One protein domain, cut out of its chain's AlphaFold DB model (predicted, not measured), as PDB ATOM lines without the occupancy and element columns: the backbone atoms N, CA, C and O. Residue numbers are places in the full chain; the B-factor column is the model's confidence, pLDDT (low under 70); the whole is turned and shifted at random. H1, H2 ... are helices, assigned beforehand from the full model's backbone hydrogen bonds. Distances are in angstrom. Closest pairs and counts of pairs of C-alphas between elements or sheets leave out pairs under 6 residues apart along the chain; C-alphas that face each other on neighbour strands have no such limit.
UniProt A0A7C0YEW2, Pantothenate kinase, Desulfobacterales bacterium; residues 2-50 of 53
ATOM      1  N   ARG A   2     187.689 -64.116  38.916       96.75
ATOM      2  CA  ARG A   2     187.871 -64.135  40.392       96.75
ATOM      3  C   ARG A   2     189.171 -63.460  40.862       96.75
ATOM      4  O   ARG A   2     189.101 -62.555  41.679       96.75
ATOM      5  N   MET A   3     190.312 -63.819  40.266       96.50
ATOM      6  CA  MET A   3     191.622 -63.233  40.602       96.50
ATOM      7  C   MET A   3     191.675 -61.711  40.377       96.50
ATOM      8  O   MET A   3     192.140 -60.993  41.252       96.50
ATOM      9  N   LYS A   4     191.133 -61.206  39.253       95.00
ATOM     10  CA  LYS A   4     191.031 -59.754  38.993       95.00
ATOM     11  C   LYS A   4     190.232 -59.045  40.099       95.00
ATOM     12  O   LYS A   4     190.669 -58.035  40.632       95.00
ATOM     13  N   LYS A   5     189.093 -59.624  40.504       96.06
ATOM     14  CA  LYS A   5     188.249 -59.073  41.577       96.06
ATOM     15  C   LYS A   5     188.956 -59.056  42.936       96.06
ATOM     16  O   LYS A   5     188.800 -58.095  43.677       96.06
ATOM     17  N   GLU A   6     189.691 -60.115  43.268       97.94
ATOM     18  CA  GLU A   6     190.444 -60.215  44.527       97.94
ATOM     19  C   GLU A   6     191.632 -59.242  44.572       97.94
ATOM     20  O   GLU A   6     191.951 -58.738  45.643       97.94
ATOM     21  N   SER A   7     192.239 -58.933  43.420       96.81
ATOM     22  CA  SER A   7     193.326 -57.952  43.318       96.81
ATOM     23  C   SER A   7     192.875 -56.513  43.574       96.81
ATOM     24  O   SER A   7     193.676 -55.709  44.036       96.81
ATOM     25  N   GLY A   8     191.627 -56.165  43.237       95.56
ATOM     26  CA  GLY A   8     191.131 -54.784  43.313       95.56
ATOM     27  C   GLY A   8     191.775 -53.817  42.306       95.56
ATOM     28  O   GLY A   8     191.538 -52.615  42.390       95.56
ATOM     29  N   GLU A   9     192.561 -54.335  41.362       95.44
ATOM     30  CA  GLU A   9     193.325 -53.579  40.368       95.44
ATOM     31  C   GLU A   9     193.034 -54.093  38.954       95.44
ATOM     32  O   GLU A   9     192.640 -55.250  38.757       95.44
ATOM     33  N   GLU A  10     193.267 -53.238  37.958       94.75
ATOM     34  CA  GLU A  10     193.245 -53.642  36.555       94.75
ATOM     35  C   GLU A  10     194.537 -54.390  36.210       94.75
ATOM     36  O   GLU A  10     195.623 -53.814  36.168       94.75
ATOM     37  N   LEU A  11     194.409 -55.699  35.981       96.69
ATOM     38  CA  LEU A  11     195.531 -56.593  35.695       96.69
ATOM     39  C   LEU A  11     195.648 -56.883  34.202       96.69
ATOM     40  O   LEU A  11     194.670 -57.307  33.579       96.69
ATOM     41  N   THR A  12     196.875 -56.799  33.690       97.75
ATOM     42  CA  THR A  12     197.241 -57.367  32.392       97.75
ATOM     43  C   THR A  12     197.348 -58.890  32.487       97.75
ATOM     44  O   THR A  12     198.078 -59.427  33.323       97.75
ATOM     45  N   VAL A  13     196.628 -59.599  31.624       97.81
ATOM     46  CA  VAL A  13     196.592 -61.059  31.539       97.81
ATOM     47  C   VAL A  13     197.403 -61.515  30.337       97.81
ATOM     48  O   VAL A  13     196.987 -61.360  29.189       97.81
ATOM     49  N   VAL A  14     198.546 -62.128  30.624       98.06
ATOM     50  CA  VAL A  14     199.448 -62.704  29.624       98.06
ATOM     51  C   VAL A  14     199.293 -64.220  29.613       98.06
ATOM     52  O   VAL A  14     199.285 -64.849  30.673       98.06
ATOM     53  N   ALA A  15     199.191 -64.817  28.426       98.38
ATOM     54  CA  ALA A  15     199.180 -66.267  28.243       98.38
ATOM     55  C   ALA A  15     200.429 -66.751  27.488       98.38
ATOM     56  O   ALA A  15     201.004 -66.029  26.683       98.38
ATOM     57  N   THR A  16     200.851 -67.992  27.729       98.38
ATOM     58  CA  THR A  16     201.956 -68.651  27.015       98.38
ATOM     59  C   THR A  16     201.660 -70.147  26.855       98.38
ATOM     60  O   THR A  16     200.708 -70.663  27.446       98.38
ATOM     61  N   GLY A  17     202.476 -70.859  26.077       97.56
ATOM     62  CA  GLY A  17     202.320 -72.284  25.775       97.56
ATOM     63  C   GLY A  17     201.607 -72.552  24.446       97.56
ATOM     64  O   GLY A  17     200.917 -71.698  23.903       97.56
ATOM     65  N   GLY A  18     201.763 -73.769  23.914       97.31
ATOM     66  CA  GLY A  18     201.389 -74.086  22.526       97.31
ATOM     67  C   GLY A  18     199.901 -73.944  22.177       97.31
ATOM     68  O   GLY A  18     199.567 -73.769  21.012       97.31
ATOM     69  N   LEU A  19     199.005 -73.992  23.167       97.88
ATOM     70  CA  LEU A  19     197.564 -73.792  22.957       97.88
ATOM     71  C   LEU A  19     197.112 -72.346  23.201       97.88
ATOM     72  O   LEU A  19     195.969 -72.016  22.892       97.88
ATOM     73  N   ALA A  20     197.973 -71.483  23.751       98.19
ATOM     74  CA  ALA A  20     197.605 -70.113  24.097       98.19
ATOM     75  C   ALA A  20     197.088 -69.291  22.904       98.19
ATOM     76  O   ALA A  20     196.085 -68.610  23.105       98.19
ATOM     77  N   PRO A  21     197.654 -69.382  21.678       97.56
ATOM     78  CA  PRO A  21     197.111 -68.660  20.525       97.56
ATOM     79  C   PRO A  21     195.651 -69.028  20.231       97.56
ATOM     80  O   PRO A  21     194.809 -68.147  20.111       97.56
ATOM     81  N   ILE A  22     195.332 -70.328  20.227       97.62
ATOM     82  CA  ILE A  22     193.981 -70.838  19.937       97.62
ATOM     83  C   ILE A  22     192.994 -70.427  21.037       97.62
ATOM     84  O   ILE A  22     191.868 -70.029  20.761       97.62
ATOM     85  N   ILE A  23     193.406 -70.513  22.306       97.81
ATOM     86  CA  ILE A  23     192.552 -70.107  23.429       97.81
ATOM     87  C   ILE A  23     192.337 -68.589  23.443       97.81
ATOM     88  O   ILE A  23     191.252 -68.139  23.803       97.81
ATOM     89  N   CYS A  24     193.338 -67.799  23.044       97.44
ATOM     90  CA  CYS A  24     193.240 -66.344  22.988       97.44
ATOM     91  C   CYS A  24     192.155 -65.875  22.012       97.44
ATOM     92  O   CYS A  24     191.447 -64.926  22.330       97.44
ATOM     93  N   GLU A  25     191.971 -66.558  20.877       96.88
ATOM     94  CA  GLU A  25     190.946 -66.208  19.876       96.88
ATOM     95  C   GLU A  25     189.513 -66.242  20.431       96.88
ATOM     96  O   GLU A  25     188.635 -65.547  19.924       96.88
ATOM     97  N   VAL A  26     189.272 -67.035  21.479       97.31
ATOM     98  CA  VAL A  26     187.946 -67.220  22.091       97.31
ATOM     99  C   VAL A  26     187.873 -66.731  23.540       97.31
ATOM    100  O   VAL A  26     186.837 -66.872  24.188       97.31
ATOM    101  N   SER A  27     188.964 -66.187  24.084       97.19
ATOM    102  CA  SER A  27     189.010 -65.709  25.466       97.19
ATOM    103  C   SER A  27     188.612 -64.242  25.554       97.19
ATOM    104  O   SER A  27     189.204 -63.391  24.907       97.19
ATOM    105  N   GLU A  28     187.693 -63.919  26.462       96.06
ATOM    106  CA  GLU A  28     187.376 -62.526  26.817       96.06
ATOM    107  C   GLU A  28     188.354 -61.931  27.849       96.06
ATOM    108  O   GLU A  28     188.193 -60.793  28.281       96.06
ATOM    109  N   THR A  29     189.322 -62.719  28.333       96.56
ATOM    110  CA  THR A  29     190.131 -62.346  29.510       96.56
ATOM    111  C   THR A  29     191.627 -62.231  29.266       96.56
ATOM    112  O   THR A  29     192.292 -61.673  30.135       96.56
ATOM    113  N   ILE A  30     192.147 -62.777  28.163       98.00
ATOM    114  CA  ILE A  30     193.571 -62.727  27.804       98.00
ATOM    115  C   ILE A  30     193.820 -61.443  27.013       98.00
ATOM    116  O   ILE A  30     193.139 -61.206  26.021       98.00
ATOM    117  N   ASP A  31     194.805 -60.650  27.431       97.88
ATOM    118  CA  ASP A  31     195.147 -59.399  26.749       97.88
ATOM    119  C   ASP A  31     196.168 -59.627  25.625       97.88
ATOM    120  O   ASP A  31     196.081 -58.995  24.575       97.88
ATOM    121  N   HIS A  32     197.140 -60.525  25.826       97.56
ATOM    122  CA  HIS A  32     198.082 -60.943  24.781       97.56
ATOM    123  C   HIS A  32     198.749 -62.293  25.087       97.56
ATOM    124  O   HIS A  32     198.723 -62.799  26.215       97.56
ATOM    125  N   VAL A  33     199.356 -62.874  24.050       98.38
ATOM    126  CA  VAL A  33     200.119 -64.124  24.115       98.38
ATOM    127  C   VAL A  33     201.608 -63.823  23.965       98.38
ATOM    128  O   VAL A  33     202.005 -63.180  23.000       98.38
ATOM    129  N   GLU A  34     202.419 -64.348  24.882       98.25
ATOM    130  CA  GLU A  34     203.884 -64.311  24.827       98.25
ATOM    131  C   GLU A  34     204.441 -65.727  24.663       98.25
ATOM    132  O   GLU A  34     204.536 -66.501  25.620       98.25
ATOM    133  N   GLU A  35     204.814 -66.099  23.439       97.38
ATOM    134  CA  GLU A  35     205.238 -67.468  23.107       97.38
ATOM    135  C   GLU A  35     206.511 -67.894  23.856       97.38
ATOM    136  O   GLU A  35     206.627 -69.036  24.305       97.38
ATOM    137  N   PHE A  36     207.447 -66.963  24.057       97.62
ATOM    138  CA  PHE A  36     208.762 -67.250  24.636       97.62
ATOM    139  C   PHE A  36     208.907 -66.832  26.101       97.62
ATOM    140  O   PHE A  36     210.019 -66.878  26.630       97.62
ATOM    141  N   LEU A  37     207.804 -66.496  26.782       98.44
ATOM    142  CA  LEU A  37     207.794 -65.929  28.138       98.44
ATOM    143  C   LEU A  37     208.728 -66.662  29.119       98.44
ATOM    144  O   LEU A  37     209.540 -66.046  29.813       98.44
ATOM    145  N   THR A  38     208.664 -67.996  29.151       98.00
ATOM    146  CA  THR A  38     209.517 -68.811  30.032       98.00
ATOM    147  C   THR A  38     210.995 -68.730  29.646       98.00
ATOM    148  O   THR A  38     211.852 -68.610  30.520       98.00
ATOM    149  N   LEU A  39     211.317 -68.785  28.351       98.56
ATOM    150  CA  LEU A  39     212.702 -68.737  27.871       98.56
ATOM    151  C   LEU A  39     213.335 -67.370  28.131       98.56
ATOM    152  O   LEU A  39     214.485 -67.293  28.570       98.56
ATOM    153  N   GLU A  40     212.579 -66.295  27.926       98.38
ATOM    154  CA  GLU A  40     213.014 -64.940  28.254       98.38
ATOM    155  C   GLU A  40     213.256 -64.778  29.755       98.38
ATOM    156  O   GLU A  40     214.310 -64.281  30.163       98.38
ATOM    157  N   GLY A  41     212.338 -65.285  30.585       98.06
ATOM    158  CA  GLY A  41     212.501 -65.327  32.036       98.06
ATOM    159  C   GLY A  41     213.775 -66.062  32.458       98.06
ATOM    160  O   GLY A  41     214.572 -65.531  33.237       98.06
ATOM    161  N   LEU A  42     214.031 -67.246  31.893       98.56
ATOM    162  CA  LEU A  42     215.251 -68.017  32.155       98.56
ATOM    163  C   LEU A  42     216.514 -67.269  31.711       98.56
ATOM    164  O   LEU A  42     217.508 -67.256  32.439       98.56
ATOM    165  N   MET A  43     216.484 -66.591  30.562       98.44
ATOM    166  CA  MET A  43     217.596 -65.765  30.095       98.44
ATOM    167  C   MET A  43     217.865 -64.585  31.040       98.44
ATOM    168  O   MET A  43     219.028 -64.278  31.319       98.44
ATOM    169  N   ILE A  44     216.821 -63.925  31.551       98.31
ATOM    170  CA  ILE A  44     216.950 -62.852  32.547       98.31
ATOM    171  C   ILE A  44     217.589 -63.399  33.825       98.31
ATOM    172  O   ILE A  44     218.548 -62.811  34.328       98.31
ATOM    173  N   VAL A  45     217.098 -64.532  34.334       97.94
ATOM    174  CA  VAL A  45     217.647 -65.183  35.532       97.94
ATOM    175  C   VAL A  45     219.114 -65.552  35.323       97.94
ATOM    176  O   VAL A  45     219.947 -65.216  36.164       97.94
ATOM    177  N   PHE A  46     219.469 -66.160  34.191       97.25
ATOM    178  CA  PHE A  46     220.857 -66.479  33.857       97.25
ATOM    179  C   PHE A  46     221.746 -65.229  33.842       97.25
ATOM    180  O   PHE A  46     222.781 -65.202  34.503       97.25
ATOM    181  N   LYS A  47     221.328 -64.165  33.141       96.50
ATOM    182  CA  LYS A  47     222.082 -62.901  33.058       96.50
ATOM    183  C   LYS A  47     222.274 -62.250  34.430       96.50
ATOM    184  O   LYS A  47     223.357 -61.743  34.698       96.50
ATOM    185  N   ARG A  48     221.257 -62.283  35.300       96.44
ATOM    186  CA  ARG A  48     221.327 -61.740  36.671       96.44
ATOM    187  C   ARG A  48     222.307 -62.498  37.560       96.44
ATOM    188  O   ARG A  48     222.957 -61.880  38.394       96.44
ATOM    189  N   ASN A  49     222.402 -63.815  37.384       96.62
ATOM    190  CA  ASN A  49     223.255 -64.676  38.204       96.62
ATOM    191  C   ASN A  49     224.649 -64.905  37.606       96.62
ATOM    192  O   ASN A  49     225.479 -65.565  38.230       96.62
ATOM    193  N   LYS A  50     224.931 -64.387  36.406       93.44
ATOM    194  CA  LYS A  50     226.248 -64.524  35.789       93.44
ATOM    195  C   LYS A  50     227.268 -63.701  36.594       93.44
ATOM    196  O   LYS A  50     227.082 -62.486  36.711       93.44
TER     197      LYS A  50
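Overview. This is residues 2 to 50 of the 53 residues of the protein "Pantothenate kinase" of Desulfobacterales bacterium (UniProt A0A7C0YEW2). A small body of looping links and the short helix H2 has a helical arm, residues 39 to 50 with most of H3, sticking out of it; residues 5 to 10, of which 5 to 7 belong to H1, stick out too. The two long links meet in a short parallel pairing, residues 14 to 15 with 32 to 33. The printed part has 49 residues, with H1, H2 and H3 in order and no named strand; the class is all helix, though named elements hold 24 residues, under half. It is loose, radius of gyration of the C-alphas 13.8 A, and flat, spanning 39 by 28 by 12 A.

Arrangement. H1, residues 2 to 7, H2, residues 20 to 24, and H3, residues 37 to 49, are apart from one another. Every O i to N i+4 pair is within hydrogen-bond range in H1, H2 and H3.

Along the chain. C-alpha 2, where H1 begins, is at (187.871, -64.135, 40.392). H3 measures 18.5 A, ending at C-alpha 49 (223.255, -64.676, 38.204).

Size, cuts and confidence. The C-alphas of Val 26 and Lys 50, the two farthest apart, are 40.8 A apart. Both links are long, 12 residues each. The printed part has no cut, and no printed residue is under 70 in pLDDT.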